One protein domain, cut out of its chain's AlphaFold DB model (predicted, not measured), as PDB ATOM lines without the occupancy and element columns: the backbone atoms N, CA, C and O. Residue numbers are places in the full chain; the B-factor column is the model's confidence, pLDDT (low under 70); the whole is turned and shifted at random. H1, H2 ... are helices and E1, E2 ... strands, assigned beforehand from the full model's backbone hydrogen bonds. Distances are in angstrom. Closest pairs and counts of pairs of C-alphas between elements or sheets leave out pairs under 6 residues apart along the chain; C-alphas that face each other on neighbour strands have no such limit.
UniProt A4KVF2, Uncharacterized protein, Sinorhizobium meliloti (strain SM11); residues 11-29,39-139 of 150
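AT A GLANCE: This is residues 11 to 29 and 39 to 139 of the 150 residues of an uncharacterized protein of Sinorhizobium meliloti (strain SM11) (UniProt A4KVF2). One strongly twisted sheet of six strands makes the middle of this domain, with the longest helix, H4, packed on one face and the shorter helices H1 and H3 on the other. E4 and E6 bend, the sheet curls round H1 and round H4, and H5 lies by the edge strand E1, reached from H4 by residues 120 to 127. The printed part has 120 residues with five named helices and six named strands, in the order E1 H1 H2 E2 H3 E3 E4 E5 E6 H4 H5. The sheet is mixed, in the order E1 E2 E6 E5 E4 E3 with E1 and E2 parallel and the other neighbours antiparallel, and the class is mixed, helices and strands. The whole is compact, with a radius of gyration of the C-alphas of 13.7 A, and rounded, spanning 38 by 35 by 29 A.

HOW THE PARTS SIT: Edge strand E1, residues 11 to 15, is the parallel neighbour of E2, residues 45 to 49, at 32 degrees, with N 15 and O 48 2.8 A apart. H1, residues 17 to 24, is on the sheet; its closest C-alphas to E2 are those of Met 20 and Ile 49, 7.9 A apart. H2, residues 39 to 42, is on the sheet over E5, residues 80 to 89, at a height over the sheet of 7.4 A. E2 is antiparallel to E6, residues 92 to 101, with N 49 and O 95 2.9 A apart. H3, residues 51 to 57, is on the sheet at a height of 8.7 A, only just over E6, with four of its C-alphas on E6 and two on E5; it runs along the strands, at 23 degrees to E6 on the local plane. H1 and H3 are close but not clearly touching, with Arg 17 and Ser 53 as the closest C-alphas at 5.7 A, and run the same way at a steep tilt of 63 degrees. E3, residues 64 to 66, the other edge strand, makes a hairpin with E4, residues 69 to 77, with N 71 and O 64 2.9 A apart. E4 and E5 make a hairpin, with N 72 and O 82 2.9 A apart. E5 and E6 make another, with N 85 and O 96 2.9 A apart; E3, E4, E5 and E6 form a meander, each strand the antiparallel neighbour of the one before. H4, residues 107 to 119, is on the face opposite to H3, in three layers with helices on both faces; its closest C-alphas to E6 are those of Val 108 and Cys 100, 6.1 A apart. H5, residues 128 to 138, only grazes the sheet, with Phe 11 of E1 and His 134 as the closest C-alphas at 4.8 A. Every O i to N i+4 pair is within hydrogen-bond range in H4 and H5, against 2 of 4 in H1 and 2 of 3 in H3; H2 is too short for such a pair.

IN THESE COORDINATES: E1 begins at C-alpha 11, (-0.556, -6.060, -22.074). From first to last C-alpha, E4 measures 21.0 A and bends by 68 degrees at residue 74, E5 measures 26.2 A, and E6 measures 27.7 A and bends by 52 degrees at residue 98. H4 measures 18.0 A from C-alpha 107 at (-2.341, -25.868, -24.635), and H5 measures 15.3 A, ending at C-alpha 138, (-5.114, -0.732, -18.849).

THE WHOLE: The C-alphas of Lys 29 and Gly 91 are the two farthest apart, at 39.0 A. Residues 30 to 38 are not printed, and C-alphas 29 and 39 are 16.0 A apart across this cut, which lies in the link from H1 to H2. Of the links printed whole, H3 to E3 and H4 to H5 are short, the others are tight, and none is long. The mean pLDDT of the printed part is 81.6; it is under 70 at residues 39 to 43, 56, 58 to 66, 68 and 71 to 78.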
ATOM      1  N   PHE A  11      -1.221  -7.207 -22.670       93.62
ATOM      2  CA  PHE A  11      -0.556  -6.060 -22.074       93.62
ATOM      3  C   PHE A  11       0.787  -5.827 -22.759       93.62
ATOM      4  O   PHE A  11       1.607  -6.739 -22.859       93.62
ATOM      5  N   GLN A  12       1.000  -4.609 -23.257       93.25
ATOM      6  CA  GLN A  12       2.253  -4.209 -23.880       93.25
ATOM      7  C   GLN A  12       3.212  -3.625 -22.843       93.25
ATOM      8  O   GLN A  12       2.866  -2.687 -22.130       93.25
ATOM      9  N   GLY A  13       4.440  -4.139 -22.837       92.88
ATOM     10  CA  GLY A  13       5.465  -3.801 -21.853       92.88
ATOM     11  C   GLY A  13       5.633  -4.904 -20.811       92.88
ATOM     12  O   GLY A  13       5.046  -5.976 -20.940       92.88
ATOM     13  N   VAL A  14       6.448  -4.614 -19.798       94.44
ATOM     14  CA  VAL A  14       6.729  -5.509 -18.671       94.44
ATOM     15  C   VAL A  14       5.853  -5.082 -17.499       94.44
ATOM     16  O   VAL A  14       5.991  -3.961 -17.005       94.44
ATOM     17  N   ALA A  15       4.927  -5.945 -17.088       93.06
ATOM     18  CA  ALA A  15       4.042  -5.681 -15.965       93.06
ATOM     19  C   ALA A  15       4.823  -5.753 -14.650       93.06
ATOM     20  O   ALA A  15       5.551  -6.716 -14.396       93.06
ATOM     21  N   LYS A  16       4.636  -4.738 -13.803       89.44
ATOM     22  CA  LYS A  16       5.154  -4.748 -12.434       89.44
ATOM     23  C   LYS A  16       4.160  -5.439 -11.512       89.44
ATOM     24  O   LYS A  16       2.976  -5.561 -11.831       89.44
ATOM     25  N   ARG A  17       4.597  -5.780 -10.300       83.50
ATOM     26  CA  ARG A  17       3.737  -6.361  -9.255       83.50
ATOM     27  C   ARG A  17       2.405  -5.625  -9.044       83.50
ATOM     28  O   ARG A  17       1.383  -6.268  -8.835       83.50
ATOM     29  N   SER A  18       2.396  -4.290  -9.105       83.69
ATOM     30  CA  SER A  18       1.168  -3.489  -8.977       83.69
ATOM     31  C   SER A  18       0.181  -3.711 -10.127       83.69
ATOM     32  O   SER A  18      -1.026  -3.662  -9.911       83.69
ATOM     33  N   ASP A  19       0.681  -3.970 -11.338       86.50
ATOM     34  CA  ASP A  19      -0.145  -4.238 -12.516       86.50
ATOM     35  C   ASP A  19      -0.705  -5.663 -12.498       86.50
ATOM     36  O   ASP A  19      -1.818  -5.892 -12.971       86.50
ATOM     37  N   MET A  20       0.046  -6.616 -11.938       85.50
ATOM     38  CA  MET A  20      -0.290  -8.042 -11.967       85.50
ATOM     39  C   MET A  20      -1.637  -8.356 -11.329       85.50
ATOM     40  O   MET A  20      -2.418  -9.074 -11.941       85.50
ATOM     41  N   PHE A  21      -1.961  -7.776 -10.170       79.25
ATOM     42  CA  PHE A  21      -3.259  -8.011  -9.522       79.25
ATOM     43  C   PHE A  21      -4.435  -7.657 -10.441       79.25
ATOM     44  O   PHE A  21      -5.398  -8.411 -10.550       79.25
ATOM     45  N   ARG A  22      -4.319  -6.544 -11.171       82.56
ATOM     46  CA  ARG A  22      -5.321  -6.117 -12.152       82.56
ATOM     47  C   ARG A  22      -5.319  -6.994 -13.406       82.56
ATOM     48  O   ARG A  22      -6.363  -7.200 -14.013       82.56
ATOM     49  N   LEU A  23      -4.151  -7.471 -13.833       87.56
ATOM     50  CA  LEU A  23      -4.013  -8.309 -15.026       87.56
ATOM     51  C   LEU A  23      -4.488  -9.747 -14.799       87.56
ATOM     52  O   LEU A  23      -4.985 -10.346 -15.754       87.56
ATOM     53  N   PHE A  24      -4.358 -10.268 -13.578       82.12
ATOM     54  CA  PHE A  24      -4.903 -11.556 -13.149       82.12
ATOM     55  C   PHE A  24      -6.433 -11.510 -13.112       82.12
ATOM     56  O   PHE A  24      -7.087 -12.318 -13.765       82.12
ATOM     57  N   ASP A  25      -7.013 -10.496 -12.465       76.62
ATOM     58  CA  ASP A  25      -8.468 -10.383 -12.299       76.62
ATOM     59  C   ASP A  25      -9.129  -9.456 -13.341       76.62
ATOM     60  O   ASP A  25     -10.151  -8.817 -13.097       76.62
ATOM     61  N   ARG A  26      -8.568  -9.358 -14.557       80.69
ATOM     62  CA  ARG A  26      -9.029  -8.388 -15.580       80.69
ATOM     63  C   ARG A  26     -10.479  -8.585 -16.043       80.69
ATOM     64  O   ARG A  26     -11.016  -7.724 -16.742       80.69
ATOM     65  N   HIS A  27     -11.079  -9.725 -15.708       77.44
ATOM     66  CA  HIS A  27     -12.459 -10.098 -16.019       77.44
ATOM     67  C   HIS A  27     -13.314 -10.288 -14.747       77.44
ATOM     68  O   HIS A  27     -14.390 -10.878 -14.815       77.44
ATOM     69  N   ALA A  28     -12.889  -9.741 -13.597       71.31
ATOM     70  CA  ALA A  28     -13.568  -9.873 -12.301       71.31
ATOM     71  C   ALA A  28     -15.068  -9.549 -12.338       71.31
ATOM     72  O   ALA A  28     -15.870 -10.226 -11.691       71.31
ATOM     73  N   LYS A  29     -15.421  -8.486 -13.081       70.12
ATOM     74  CA  LYS A  29     -16.762  -7.883 -13.176       70.12
ATOM     75  C   LYS A  29     -17.633  -8.497 -14.284       70.12
ATOM     76  O   LYS A  29     -18.652  -7.913 -14.652       70.12
ATOM     77  N   SER A  39     -13.400 -21.615 -18.964       52.94
ATOM     78  CA  SER A  39     -12.079 -21.827 -19.543       52.94
ATOM     79  C   SER A  39     -11.759 -20.769 -20.600       52.94
ATOM     80  O   SER A  39     -10.777 -20.044 -20.468       52.94
ATOM     81  N   ALA A  40     -12.688 -20.548 -21.532       55.28
ATOM     82  CA  ALA A  40     -12.584 -19.585 -22.628       55.28
ATOM     83  C   ALA A  40     -12.486 -18.100 -22.210       55.28
ATOM     84  O   ALA A  40     -12.238 -17.246 -23.057       55.28
ATOM     85  N   ILE A  41     -12.732 -17.760 -20.938       56.62
ATOM     86  CA  ILE A  41     -12.704 -16.372 -20.433       56.62
ATOM     87  C   ILE A  41     -11.284 -15.960 -20.038       56.62
ATOM     88  O   ILE A  41     -10.936 -14.782 -20.106       56.62
ATOM     89  N   HIS A  42     -10.475 -16.930 -19.620       54.88
ATOM     90  CA  HIS A  42      -9.111 -16.708 -19.147       54.88
ATOM     91  C   HIS A  42      -8.061 -17.267 -20.107       54.88
ATOM     92  O   HIS A  42      -6.924 -16.789 -20.103       54.88
ATOM     93  N   THR A  43      -8.421 -18.250 -20.933       59.34
ATOM     94  CA  THR A  43      -7.506 -18.847 -21.904       59.34
ATOM     95  C   THR A  43      -7.283 -17.921 -23.100       59.34
ATOM     96  O   THR A  43      -8.148 -17.151 -23.511       59.34
ATOM     97  N   GLY A  44      -6.066 -17.955 -23.646       71.25
ATOM     98  CA  GLY A  44      -5.713 -17.202 -24.852       71.25
ATOM     99  C   GLY A  44      -5.090 -15.819 -24.626       71.25
ATOM    100  O   GLY A  44      -4.691 -15.188 -25.600       71.25
ATOM    101  N   GLY A  45      -4.949 -15.329 -23.393       87.75
ATOM    102  CA  GLY A  45      -4.321 -14.033 -23.119       87.75
ATOM    103  C   GLY A  45      -3.035 -14.148 -22.308       87.75
ATOM    104  O   GLY A  45      -3.056 -14.705 -21.215       87.75
ATOM    105  N   TRP A  46      -1.942 -13.540 -22.772       92.81
ATOM    106  CA  TRP A  46      -0.668 -13.532 -22.042       92.81
ATOM    107  C   TRP A  46      -0.054 -12.136 -21.929       92.81
ATOM    108  O   TRP A  46      -0.334 -11.229 -22.722       92.81
ATOM    109  N   PHE A  47       0.805 -11.961 -20.928       94.25
ATOM    110  CA  PHE A  47       1.587 -10.744 -20.722       94.25
ATOM    111  C   PHE A  47       2.961 -11.053 -20.131       94.25
ATOM    112  O   PHE A  47       3.196 -12.127 -19.583       94.25
ATOM    113  N   GLU A  48       3.880 -10.105 -20.280       95.31
ATOM    114  CA  GLU A  48       5.225 -10.189 -19.717       95.31
ATOM    115  C   GLU A  48       5.244  -9.614 -18.300       95.31
ATOM    116  O   GLU A  48       4.592  -8.602 -18.035       95.31
ATOM    117  N   ILE A  49       6.011 -10.239 -17.411       93.25
ATOM    118  CA  ILE A  49       6.228  -9.804 -16.027       93.25
ATOM    119  C   ILE A  49       7.715  -9.567 -15.781       93.25
ATOM    120  O   ILE A  49       8.568 -10.146 -16.458       93.25
ATOM    121  N   ASP A  50       8.035  -8.703 -14.819       90.75
ATOM    122  CA  ASP A  50       9.425  -8.531 -14.403       90.75
ATOM    123  C   ASP A  50       9.946  -9.757 -13.627       90.75
ATOM    124  O   ASP A  50       9.189 -10.533 -13.037       90.75
ATOM    125  N   GLU A  51      11.268  -9.940 -13.651       87.75
ATOM    126  CA  GLU A  51      11.946 -11.057 -12.984       87.75
ATOM    127  C   GLU A  51      11.641 -11.093 -11.485       87.75
ATOM    128  O   GLU A  51      11.320 -12.148 -10.957       87.75
ATOM    129  N   ILE A  52      11.657  -9.938 -10.810       86.12
ATOM    130  CA  ILE A  52      11.414  -9.832  -9.362       86.12
ATOM    131  C   ILE A  52      10.031 -10.385  -9.007       86.12
ATOM    132  O   ILE A  52       9.866 -11.104  -8.018       86.12
ATOM    133  N   SER A  53       9.032 -10.051  -9.817       83.19
ATOM    134  CA  SER A  53       7.665 -10.506  -9.633       83.19
ATOM    135  C   SER A  53       7.524 -11.991  -9.946       83.19
ATOM    136  O   SER A  53       6.750 -12.653  -9.265       83.19
ATOM    137  N   CYS A  54       8.289 -12.533 -10.899       80.56
ATOM    138  CA  CYS A  54       8.344 -13.974 -11.147       80.56
ATOM    139  C   CYS A  54       9.050 -14.733 -10.011       80.56
ATOM    140  O   CYS A  54       8.512 -15.707  -9.502       80.56
ATOM    141  N   THR A  55      10.210 -14.271  -9.544       75.25
ATOM    142  CA  THR A  55      10.972 -14.917  -8.462       75.25
ATOM    143  C   THR A  55      10.218 -14.905  -7.135       75.25
ATOM    144  O   THR A  55      10.316 -15.844  -6.352       75.25
ATOM    145  N   TYR A  56       9.417 -13.869  -6.865       69.06
ATOM    146  CA  TYR A  56       8.537 -13.875  -5.695       69.06
ATOM    147  C   TYR A  56       7.547 -15.051  -5.716       69.06
ATOM    148  O   TYR A  56       7.146 -15.546  -4.664       69.06
ATOM    149  N   LEU A  57       7.155 -15.499  -6.905       70.19
ATOM    150  CA  LEU A  57       6.223 -16.601  -7.086       70.19
ATOM    151  C   LEU A  57       6.899 -17.973  -6.978       70.19
ATOM    152  O   LEU A  57       6.242 -18.908  -6.535       70.19
ATOM    153  N   ASP A  58       8.207 -18.073  -7.231       62.91
ATOM    154  CA  ASP A  58       8.999 -19.291  -6.979       62.91
ATOM    155  C   ASP A  58       9.021 -19.702  -5.490       62.91
ATOM    156  O   ASP A  58       9.418 -20.816  -5.148       62.91
ATOM    157  N   ILE A  59       8.588 -18.817  -4.582       62.44
ATOM    158  CA  ILE A  59       8.417 -19.123  -3.153       62.44
ATOM    159  C   ILE A  59       7.221 -20.066  -2.926       62.44
ATOM    160  O   ILE A  59       7.196 -20.811  -1.943       62.44
ATOM    161  N   LEU A  60       6.220 -20.055  -3.811       63.03
ATOM    162  CA  LEU A  60       5.076 -20.959  -3.724       63.03
ATOM    163  C   LEU A  60       5.438 -22.307  -4.360       63.03
ATOM    164  O   LEU A  60       5.951 -22.328  -5.479       63.03
ATOM    165  N   PRO A  61       5.157 -23.448  -3.698       64.50
ATOM    166  CA  PRO A  61       5.428 -24.748  -4.290       64.50
ATOM    167  C   PRO A  61       4.608 -24.894  -5.583       64.50
ATOM    168  O   PRO A  61       3.374 -24.813  -5.536       64.50
ATOM    169  N   PRO A  62       5.262 -25.095  -6.740       68.56
ATOM    170  CA  PRO A  62       4.559 -25.217  -8.003       68.56
ATOM    171  C   PRO A  62       3.735 -26.504  -8.011       68.56
ATOM    172  O   PRO A  62       4.159 -27.540  -7.499       68.56
ATOM    173  N   LEU A  63       2.557 -26.456  -8.632       67.31
ATOM    174  CA  LEU A  63       1.728 -27.648  -8.826       67.31
ATOM    175  C   LEU A  63       2.370 -28.636  -9.798       67.31
ATOM    176  O   LEU A  63       2.150 -29.842  -9.715       67.31
ATOM    177  N   TRP A  64       3.111 -28.100 -10.765       67.69
ATOM    178  CA  TRP A  64       3.729 -28.845 -11.846       67.69
ATOM    179  C   TRP A  64       4.893 -28.039 -12.421       67.69
ATOM    180  O   TRP A  64       4.808 -26.814 -12.534       67.69
ATOM    181  N   MET A  65       5.962 -28.733 -12.806       68.88
ATOM    182  CA  MET A  65       7.126 -28.148 -13.467       68.88
ATOM    183  C   MET A  65       7.527 -28.982 -14.682       68.88
ATOM    184  O   MET A  65       7.558 -30.213 -14.618       68.88
ATOM    185  N   ARG A  66       7.906 -28.308 -15.772       68.62
ATOM    186  CA  ARG A  66       8.530 -28.919 -16.953       68.62
ATOM    187  C   ARG A  66       9.536 -27.948 -17.563       68.62
ATOM    188  O   ARG A  66       9.165 -27.001 -18.248       68.62
ATOM    189  N   GLY A  67      10.826 -28.200 -17.350       72.06
ATOM    190  CA  GLY A  67      11.879 -27.296 -17.825       72.06
ATOM    191  C   GLY A  67      11.738 -25.898 -17.198       72.06
ATOM    192  O   GLY A  67      11.502 -25.823 -15.997       72.06
ATOM    193  N   PRO A  68      11.851 -24.795 -17.964       66.44
ATOM    194  CA  PRO A  68      11.718 -23.431 -17.438       66.44
ATOM    195  C   PRO A  68      10.247 -22.978 -17.289       66.44
ATOM    196  O   PRO A  68       9.949 -21.785 -17.324       66.44
ATOM    197  N   ILE A  69       9.316 -23.932 -17.200       73.44
ATOM    198  CA  ILE A  69       7.870 -23.713 -17.120       73.44
ATOM    199  C   ILE A  69       7.393 -24.260 -15.786       73.44
ATOM    200  O   ILE A  69       7.696 -25.409 -15.444       73.44
ATOM    201  N   PHE A  70       6.599 -23.471 -15.074       71.81
ATOM    202  CA  PHE A  70       5.916 -23.938 -13.881       71.81
ATOM    203  C   PHE A  70       4.485 -23.411 -13.823       71.81
ATOM    204  O   PHE A  70       4.163 -22.329 -14.316       71.81
ATOM    205  N   ALA A  71       3.606 -24.216 -13.235       64.06
ATOM    206  CA  ALA A  71       2.210 -23.873 -13.022       64.06
ATOM    207  C   ALA A  71       1.951 -23.681 -11.529       64.06
ATOM    208  O   ALA A  71       2.411 -24.469 -10.697       64.06
ATOM    209  N   MET A  72       1.174 -22.659 -11.194       63.94
ATOM    210  CA  MET A  72       0.749 -22.383  -9.826       63.94
ATOM    211  C   MET A  72      -0.767 -22.339  -9.738       63.94
ATOM    212  O   MET A  72      -1.455 -21.895 -10.658       63.94
ATOM    213  N   ARG A  73      -1.304 -22.786  -8.601       59.97
ATOM    214  CA  ARG A  73      -2.746 -22.753  -8.369       59.97
ATOM    215  C   ARG A  73      -3.176 -21.396  -7.831       59.97
ATOM    216  O   ARG A  73      -3.015 -21.124  -6.650       59.97
ATOM    217  N   GLU A  74      -3.864 -20.635  -8.664       56.22
ATOM    218  CA  GLU A  74      -4.949 -19.760  -8.224       56.22
ATOM    219  C   GLU A  74      -6.195 -20.264  -8.959       56.22
ATOM    220  O   GLU A  74      -6.370 -20.006 -10.148       56.22
ATOM    221  N   SER A  75      -6.996 -21.136  -8.332       49.31
ATOM    222  CA  SER A  75      -8.108 -21.782  -9.042       49.31
ATOM    223  C   SER A  75      -9.259 -20.795  -9.218       49.31
ATOM    224  O   SER A  75     -10.033 -20.591  -8.281       49.31
ATOM    225  N   MET A  76      -9.381 -20.202 -10.407       54.38
ATOM    226  CA  MET A  76     -10.554 -19.399 -10.765       54.38
ATOM    227  C   MET A  76     -11.738 -20.292 -11.165       54.38
ATOM    228  O   MET A  76     -12.852 -20.005 -10.742       54.38
ATOM    229  N   THR A  77     -11.499 -21.418 -11.859       55.47
ATOM    230  CA  THR A  77     -12.536 -22.399 -12.251       55.47
ATOM    231  C   THR A  77     -11.928 -23.677 -12.847       55.47
ATOM    232  O   THR A  77     -11.187 -23.600 -13.823       55.47
ATOM    233  N   GLY A  78     -12.291 -24.858 -12.332       66.31
ATOM    234  CA  GLY A  78     -12.029 -26.143 -13.002       66.31
ATOM    235  C   GLY A  78     -10.548 -26.458 -13.269       66.31
ATOM    236  O   GLY A  78      -9.737 -26.461 -12.342       66.31
ATOM    237  N   SER A  79     -10.233 -26.776 -14.528       71.44
ATOM    238  CA  SER A  79      -8.915 -27.184 -15.044       71.44
ATOM    239  C   SER A  79      -8.023 -26.019 -15.498       71.44
ATOM    240  O   SER A  79      -6.828 -26.216 -15.741       71.44
ATOM    241  N   VAL A  80      -8.562 -24.796 -15.560       77.69
ATOM    242  CA  VAL A  80      -7.800 -23.606 -15.949       77.69
ATOM    243  C   VAL A  80      -6.905 -23.136 -14.815       77.69
ATOM    244  O   VAL A  80      -7.352 -22.876 -13.697       77.69
ATOM    245  N   THR A  81      -5.616 -23.034 -15.122       78.56
ATOM    246  CA  THR A  81      -4.551 -22.798 -14.151       78.56
ATOM    247  C   THR A  81      -3.642 -21.666 -14.612       78.56
ATOM    248  O   THR A  81      -3.392 -21.490 -15.802       78.56
ATOM    249  N   SER A  82      -3.133 -20.903 -13.646       82.56
ATOM    250  CA  SER A  82      -2.119 -19.875 -13.857       82.56
ATOM    251  C   SER A  82      -0.768 -20.520 -14.191       82.56
ATOM    252  O   SER A  82      -0.224 -21.292 -13.398       82.56
ATOM    253  N   VAL A  83      -0.200 -20.184 -15.348       86.31
ATOM    254  CA  VAL A  83       1.069 -20.736 -15.842       86.31
ATOM    255  C   VAL A  83       2.079 -19.618 -16.056       86.31
ATOM    256  O   VAL A  83       1.757 -18.565 -16.610       86.31
ATOM    257  N   PHE A  84       3.315 -19.873 -15.631       88.25
ATOM    258  CA  PHE A  84       4.447 -18.974 -15.794       88.25
ATOM    259  C   PHE A  84       5.499 -19.608 -16.700       88.25
ATOM    260  O   PHE A  84       5.840 -20.788 -16.570       88.25
ATOM    261  N   PHE A  85       6.030 -18.809 -17.622       89.38
ATOM    262  CA  PHE A  85       7.106 -19.214 -18.518       89.38
ATOM    263  C   PHE A  85       8.342 -18.357 -18.285       89.38
ATOM    264  O   PHE A  85       8.260 -17.136 -18.398       89.38
ATOM    265  N   ALA A  86       9.499 -18.989 -18.095       90.56
ATOM    266  CA  ALA A  86      10.792 -18.362 -18.333       90.56
ATOM    267  C   ALA A  86      11.279 -18.750 -19.740       90.56
ATOM    268  O   ALA A  86      11.516 -19.919 -20.051       90.56
ATOM    269  N   VAL A  87      11.401 -17.772 -20.637       90.31
ATOM    270  CA  VAL A  87      11.732 -18.000 -22.050       90.31
ATOM    271  C   VAL A  87      12.926 -17.150 -22.445       90.31
ATOM    272  O   VAL A  87      12.960 -15.951 -22.187       90.31
ATOM    273  N   ARG A  88      13.907 -17.756 -23.117       90.06
ATOM    274  CA  ARG A  88      15.041 -17.017 -23.679       90.06
ATOM    275  C   ARG A  88      14.676 -16.451 -25.054       90.06
ATOM    276  O   ARG A  88      14.419 -17.215 -25.980       90.06
ATOM    277  N   ILE A  89      14.673 -15.127 -25.183       91.44
ATOM    278  CA  ILE A  89      14.352 -14.375 -26.407       91.44
ATOM    279  C   ILE A  89      15.419 -13.294 -26.585       91.44
ATOM    280  O   ILE A  89      15.760 -12.609 -25.625       91.44
ATOM    281  N   ASP A  90      15.977 -13.163 -27.790       90.31
ATOM    282  CA  ASP A  90      17.054 -12.208 -28.113       90.31
ATOM    283  C   ASP A  90      18.245 -12.241 -27.133       90.31
ATOM    284  O   ASP A  90      18.844 -11.224 -26.800       90.31
ATOM    285  N   GLY A  91      18.586 -13.431 -26.630       90.12
ATOM    286  CA  GLY A  91      19.706 -13.626 -25.702       90.12
ATOM    287  C   GLY A  91      19.403 -13.330 -24.227       90.12
ATOM    288  O   GLY A  91      20.228 -13.680 -23.383       90.12
ATOM    289  N   ALA A  92      18.227 -12.790 -23.897       91.81
ATOM    290  CA  ALA A  92      17.790 -12.519 -22.526       91.81
ATOM    291  C   ALA A  92      16.699 -13.501 -22.072       91.81
ATOM    292  O   ALA A  92      15.880 -13.945 -22.876       91.81
ATOM    293  N   VAL A  93      16.680 -13.848 -20.781       91.19
ATOM    294  CA  VAL A  93      15.546 -14.565 -20.176       91.19
ATOM    295  C   VAL A  93      14.449 -13.547 -19.882       91.19
ATOM    296  O   VAL A  93      14.717 -12.492 -19.317       91.19
ATOM    297  N   ARG A  94      13.226 -13.853 -20.310       93.44
ATOM    298  CA  ARG A  94      12.027 -13.035 -20.118       93.44
ATOM    299  C   ARG A  94      10.932 -13.901 -19.514       93.44
ATOM    300  O   ARG A  94      10.881 -15.104 -19.786       93.44
ATOM    301  N   TYR A  95      10.072 -13.287 -18.713       92.69
ATOM    302  CA  TYR A  95       9.077 -13.990 -17.914       92.69
ATOM    303  C   TYR A  95       7.675 -13.634 -18.381       92.69
ATOM    304  O   TYR A  95       7.368 -12.468 -18.613       92.69
ATOM    305  N   PHE A  96       6.818 -14.637 -18.524       93.25
ATOM    306  CA  PHE A  96       5.463 -14.459 -19.030       93.25
ATOM    307  C   PHE A  96       4.454 -15.166 -18.146       93.25
ATOM    308  O   PHE A  96       4.748 -16.217 -17.579       93.25
ATOM    309  N   HIS A  97       3.253 -14.605 -18.088       91.38
ATOM    310  CA  HIS A  97       2.098 -15.190 -17.430       91.38
ATOM    311  C   HIS A  97       0.960 -15.408 -18.425       91.38
ATOM    312  O   HIS A  97       0.747 -14.602 -19.335       91.38
ATOM    313  N   THR A  98       0.232 -16.500 -18.226       88.50
ATOM    314  CA  THR A  98      -0.992 -16.852 -18.943       88.50
ATOM    315  C   THR A  98      -1.889 -17.687 -18.032       88.50
ATOM    316  O   THR A  98      -1.434 -18.245 -17.030       88.50
ATOM    317  N   TYR A  99      -3.136 -17.878 -18.446       85.81
ATOM    318  CA  TYR A  99      -3.922 -19.027 -18.011       85.81
ATOM    319  C   TYR A  99      -3.966 -20.077 -19.127       85.81
ATOM    320  O   TYR A  99      -4.043 -19.719 -20.304       85.81
ATOM    321  N   CYS A 100      -3.884 -21.352 -18.749       83.69
ATOM    322  CA  CYS A 100      -4.025 -22.506 -19.641       83.69
ATOM    323  C   CYS A 100      -4.999 -23.511 -19.022       83.69
ATOM    324  O   CYS A 100      -4.969 -23.714 -17.805       83.69
ATOM    325  N   ASP A 101      -5.813 -24.172 -19.839       82.31
ATOM    326  CA  ASP A 101      -6.547 -25.365 -19.438       82.31
ATOM    327  C   ASP A 101      -5.593 -26.567 -19.394       82.31
ATOM    328  O   ASP A 101      -5.108 -27.057 -20.410       82.31
ATOM    329  N   LEU A 102      -5.300 -27.066 -18.189       80.25
ATOM    330  CA  LEU A 102      -4.401 -28.214 -18.025       80.25
ATOM    331  C   LEU A 102      -5.059 -29.556 -18.384       80.25
ATOM    332  O   LEU A 102      -4.386 -30.587 -18.340       80.25
ATOM    333  N   SER A 103      -6.355 -29.567 -18.715       80.31
ATOM    334  CA  SER A 103      -7.014 -30.751 -19.272       80.31
ATOM    335  C   SER A 103      -6.679 -30.972 -20.751       80.31
ATOM    336  O   SER A 103      -6.750 -32.117 -21.198       80.31
ATOM    337  N   ASP A 104      -6.247 -29.929 -21.479       82.62
ATOM    338  CA  ASP A 104      -5.662 -30.034 -22.818       82.62
ATOM    339  C   ASP A 104      -4.126 -30.163 -22.714       82.62
ATOM    340  O   ASP A 104      -3.425 -29.185 -22.431       82.62
ATOM    341  N   PRO A 105      -3.546 -31.350 -22.989       77.81
ATOM    342  CA  PRO A 105      -2.104 -31.565 -22.881       77.81
ATOM    343  C   PRO A 105      -1.262 -30.691 -23.827       77.81
ATOM    344  O   PRO A 105      -0.049 -30.574 -23.629       77.81
ATOM    345  N   GLY A 106      -1.868 -30.128 -24.879       84.25
ATOM    346  CA  GLY A 106      -1.192 -29.312 -25.886       84.25
ATOM    347  C   GLY A 106      -1.185 -27.812 -25.589       84.25
ATOM    348  O   GLY A 106      -0.318 -27.108 -26.113       84.25
ATOM    349  N   GLU A 107      -2.098 -27.310 -24.751       84.81
ATOM    350  CA  GLU A 107      -2.341 -25.868 -24.635       84.81
ATOM    351  C   GLU A 107      -1.131 -25.106 -24.081       84.81
ATOM    352  O   GLU A 107      -0.767 -24.050 -24.602       84.81
ATOM    353  N   VAL A 108      -0.443 -25.665 -23.080       86.06
ATOM    354  CA  VAL A 108       0.733 -25.027 -22.463       86.06
ATOM    355  C   VAL A 108       1.861 -24.827 -23.481       86.06
ATOM    356  O   VAL A 108       2.444 -23.745 -23.567       86.06
ATOM    357  N   GLU A 109       2.168 -25.846 -24.290       87.12
ATOM    358  CA  GLU A 109       3.210 -25.732 -25.319       87.12
ATOM    359  C   GLU A 109       2.759 -24.867 -26.501       87.12
ATOM    360  O   GLU A 109       3.565 -24.097 -27.032       87.12
ATOM    361  N   ALA A 110       1.482 -24.934 -26.890       88.88
ATOM    362  CA  ALA A 110       0.921 -24.063 -27.921       88.88
ATOM    363  C   ALA A 110       1.014 -22.583 -27.513       88.88
ATOM    364  O   ALA A 110       1.450 -21.743 -28.306       88.88
ATOM    365  N   MET A 111       0.695 -22.271 -26.255       89.81
ATOM    366  CA  MET A 111       0.822 -20.933 -25.684       89.81
ATOM    367  C   MET A 111       2.283 -20.475 -25.645       89.81
ATOM    368  O   MET A 111       2.601 -19.373 -26.100       89.81
ATOM    369  N   ARG A 112       3.204 -21.339 -25.196       90.44
ATOM    370  CA  ARG A 112       4.645 -21.047 -25.213       90.44
ATOM    371  C   ARG A 112       5.139 -20.711 -26.621       90.44
ATOM    372  O   ARG A 112       5.878 -19.742 -26.803       90.44
ATOM    373  N   LEU A 113       4.737 -21.498 -27.620       91.19
ATOM    374  CA  LEU A 113       5.109 -21.272 -29.016       91.19
ATOM    375  C   LEU A 113       4.534 -19.956 -29.547       91.19
ATOM    376  O   LEU A 113       5.242 -19.227 -30.247       91.19
ATOM    377  N   ALA A 114       3.288 -19.625 -29.200       91.75
ATOM    378  CA  ALA A 114       2.663 -18.362 -29.578       91.75
ATOM    379  C   ALA A 114       3.413 -17.157 -28.989       91.75
ATOM    380  O   ALA A 114       3.731 -16.222 -29.729       91.75
ATOM    381  N   ILE A 115       3.783 -17.214 -27.702       92.56
ATOM    382  CA  ILE A 115       4.595 -16.187 -27.027       92.56
ATOM    383  C   ILE A 115       5.941 -16.020 -27.738       92.56
ATOM    384  O   ILE A 115       6.268 -14.917 -28.177       92.56
ATOM    385  N   VAL A 116       6.701 -17.108 -27.924       92.69
ATOM    386  CA  VAL A 116       8.011 -17.070 -28.606       92.69
ATOM    387  C   VAL A 116       7.873 -16.480 -30.006       92.69
ATOM    388  O   VAL A 116       8.615 -15.569 -30.371       92.69
ATOM    389  N   THR A 117       6.904 -16.954 -30.787       92.38
ATOM    390  CA  THR A 117       6.683 -16.499 -32.167       92.38
ATOM    391  C   THR A 117       6.319 -15.019 -32.220       92.38
ATOM    392  O   THR A 117       6.749 -14.301 -33.121       92.38
ATOM    393  N   ARG A 118       5.516 -14.533 -31.268       92.19
ATOM    394  CA  ARG A 118       5.089 -13.132 -31.214       92.19
ATOM    395  C   ARG A 118       6.191 -12.193 -30.725       92.19
ATOM    396  O   ARG A 118       6.288 -11.068 -31.222       92.19
ATOM    397  N   GLU A 119       7.010 -12.646 -29.783       94.06
ATOM    398  CA  GLU A 119       8.051 -11.849 -29.132       94.06
ATOM    399  C   GLU A 119       9.405 -11.892 -29.846       94.06
ATOM    400  O   GLU A 119      10.239 -11.026 -29.606       94.06
ATOM    401  N   THR A 120       9.619 -12.819 -30.776       93.75
ATOM    402  CA  THR A 120      10.807 -12.846 -31.656       93.75
ATOM    403  C   THR A 120      10.640 -12.015 -32.934       93.75
ATOM    404  O   THR A 120      11.585 -11.878 -33.709       93.75
ATOM    405  N   ARG A 121       9.459 -11.429 -33.184       92.12
ATOM    406  CA  ARG A 121       9.230 -10.595 -34.375       92.12
ATOM    407  C   ARG A 121      10.136  -9.352 -34.359       92.12
ATOM    408  O   ARG A 121      10.182  -8.680 -33.328       92.12
ATOM    409  N   PRO A 122      10.745  -8.965 -35.499       86.88
ATOM    410  CA  PRO A 122      11.547  -7.740 -35.598       86.88
ATOM    411  C   PRO A 122      10.753  -6.475 -35.250       86.88
ATOM    412  O   PRO A 122      11.241  -5.584 -34.562       86.88
ATOM    413  N   LEU A 123       9.495  -6.418 -35.696       85.88
ATOM    414  CA  LEU A 123       8.535  -5.387 -35.318       85.88
ATOM    415  C   LEU A 123       7.478  -6.012 -34.411       85.88
ATOM    416  O   LEU A 123       6.651  -6.811 -34.849       85.88
ATOM    417  N   ARG A 124       7.486  -5.616 -33.138       86.94
ATOM    418  CA  ARG A 124       6.568  -6.128 -32.106       86.94
ATOM    419  C   ARG A 124       5.283  -5.308 -31.978       86.94
ATOM    420  O   ARG A 124       4.675  -5.298 -30.908       86.94
ATOM    421  N   ALA A 125       4.873  -4.615 -33.041       89.50
ATOM    422  CA  ALA A 125       3.666  -3.798 -33.033       89.50
ATOM    423  C   ALA A 125       2.429  -4.653 -32.728       89.50
ATOM    424  O   ALA A 125       2.284  -5.748 -33.270       89.50
ATOM    425  N   MET A 126       1.556  -4.149 -31.854       89.50
ATOM    426  CA  MET A 126       0.306  -4.831 -31.527       89.50
ATOM    427  C   MET A 126      -0.632  -4.903 -32.733       89.50
ATOM    428  O   MET A 126      -0.788  -3.912 -33.456       89.50
ATOM    429  N   SER A 127      -1.283  -6.056 -32.910       90.50
ATOM    430  CA  SER A 127      -2.446  -6.172 -33.792       90.50
ATOM    431  C   SER A 127      -3.599  -5.307 -33.273       90.50
ATOM    432  O   SER A 127      -3.552  -4.753 -32.173       90.50
ATOM    433  N   ARG A 128      -4.655  -5.155 -34.075       90.31
ATOM    434  CA  ARG A 128      -5.847  -4.427 -33.631       90.31
ATOM    435  C   ARG A 128      -6.485  -5.108 -32.417       90.31
ATOM    436  O   ARG A 128      -6.862  -4.420 -31.478       90.31
ATOM    437  N   GLU A 129      -6.564  -6.429 -32.434       87.69
ATOM    438  CA  GLU A 129      -7.117  -7.267 -31.369       87.69
ATOM    439  C   GLU A 129      -6.271  -7.130 -30.100       87.69
ATOM    440  O   GLU A 129      -6.798  -6.777 -29.053       87.69
ATOM    441  N   GLU A 130      -4.945  -7.253 -30.213       91.25
ATOM    442  CA  GLU A 130      -4.021  -7.040 -29.090       91.25
ATOM    443  C   GLU A 130      -4.146  -5.627 -28.499       91.25
ATOM    444  O   GLU A 130      -4.088  -5.446 -27.285       91.25
ATOM    445  N   ARG A 131      -4.361  -4.600 -29.333       92.38
ATOM    446  CA  ARG A 131      -4.609  -3.235 -28.838       92.38
ATOM    447  C   ARG A 131      -5.909  -3.135 -28.050       92.38
ATOM    448  O   ARG A 131      -5.932  -2.418 -27.056       92.38
ATOM    449  N   LEU A 132      -6.973  -3.813 -28.481       89.81
ATOM    450  CA  LEU A 132      -8.235  -3.836 -27.738       89.81
ATOM    451  C   LEU A 132      -8.051  -4.526 -26.386       89.81
ATOM    452  O   LEU A 132      -8.459  -3.963 -25.374       89.81
ATOM    453  N   GLU A 133      -7.346  -5.656 -26.353       89.38
ATOM    454  CA  GLU A 133      -7.006  -6.349 -25.106       89.38
ATOM    455  C   GLU A 133      -6.110  -5.504 -24.191       89.38
ATOM    456  O   GLU A 133      -6.279  -5.497 -22.970       89.38
ATOM    457  N   HIS A 134      -5.189  -4.729 -24.764       91.75
ATOM    458  CA  HIS A 134      -4.347  -3.799 -24.017       91.75
ATOM    459  C   HIS A 134      -5.127  -2.633 -23.423       91.75
ATOM    460  O   HIS A 134      -4.937  -2.301 -22.251       91.75
ATOM    461  N   ILE A 135      -6.008  -2.018 -24.210       90.81
ATOM    462  CA  ILE A 135      -6.899  -0.957 -23.736       90.81
ATOM    463  C   ILE A 135      -7.791  -1.512 -22.632       90.81
ATOM    464  O   ILE A 135      -7.860  -0.905 -21.564       90.81
ATOM    465  N   TRP A 136      -8.397  -2.687 -22.840       88.50
ATOM    466  CA  TRP A 136      -9.142  -3.379 -21.796       88.50
ATOM    467  C   TRP A 136      -8.272  -3.509 -20.552       88.50
ATOM    468  O   TRP A 136      -8.611  -2.920 -19.542       88.50
ATOM    469  N   SER A 137      -7.097  -4.130 -20.638       88.31
ATOM    470  CA  SER A 137      -6.199  -4.398 -19.505       88.31
ATOM    471  C   SER A 137      -5.653  -3.158 -18.785       88.31
ATOM    472  O   SER A 137      -5.265  -3.262 -17.618       88.31
ATOM    473  N   THR A 138      -5.644  -1.985 -19.422       89.69
ATOM    474  CA  THR A 138      -5.114  -0.732 -18.849       89.69
ATOM    475  C   THR A 138      -6.182   0.239 -18.353       89.69
ATOM    476  O   THR A 138      -5.874   1.068 -17.493       89.69
ATOM    477  N   THR A 139      -7.427   0.115 -18.816       88.06
ATOM    478  CA  THR A 139      -8.560   0.960 -18.394       88.06
ATOM    479  C   THR A 139      -8.840   0.762 -16.898       88.06
ATOM    480  O   THR A 139      -8.599  -0.320 -16.382       88.06
TER     481      THR A 139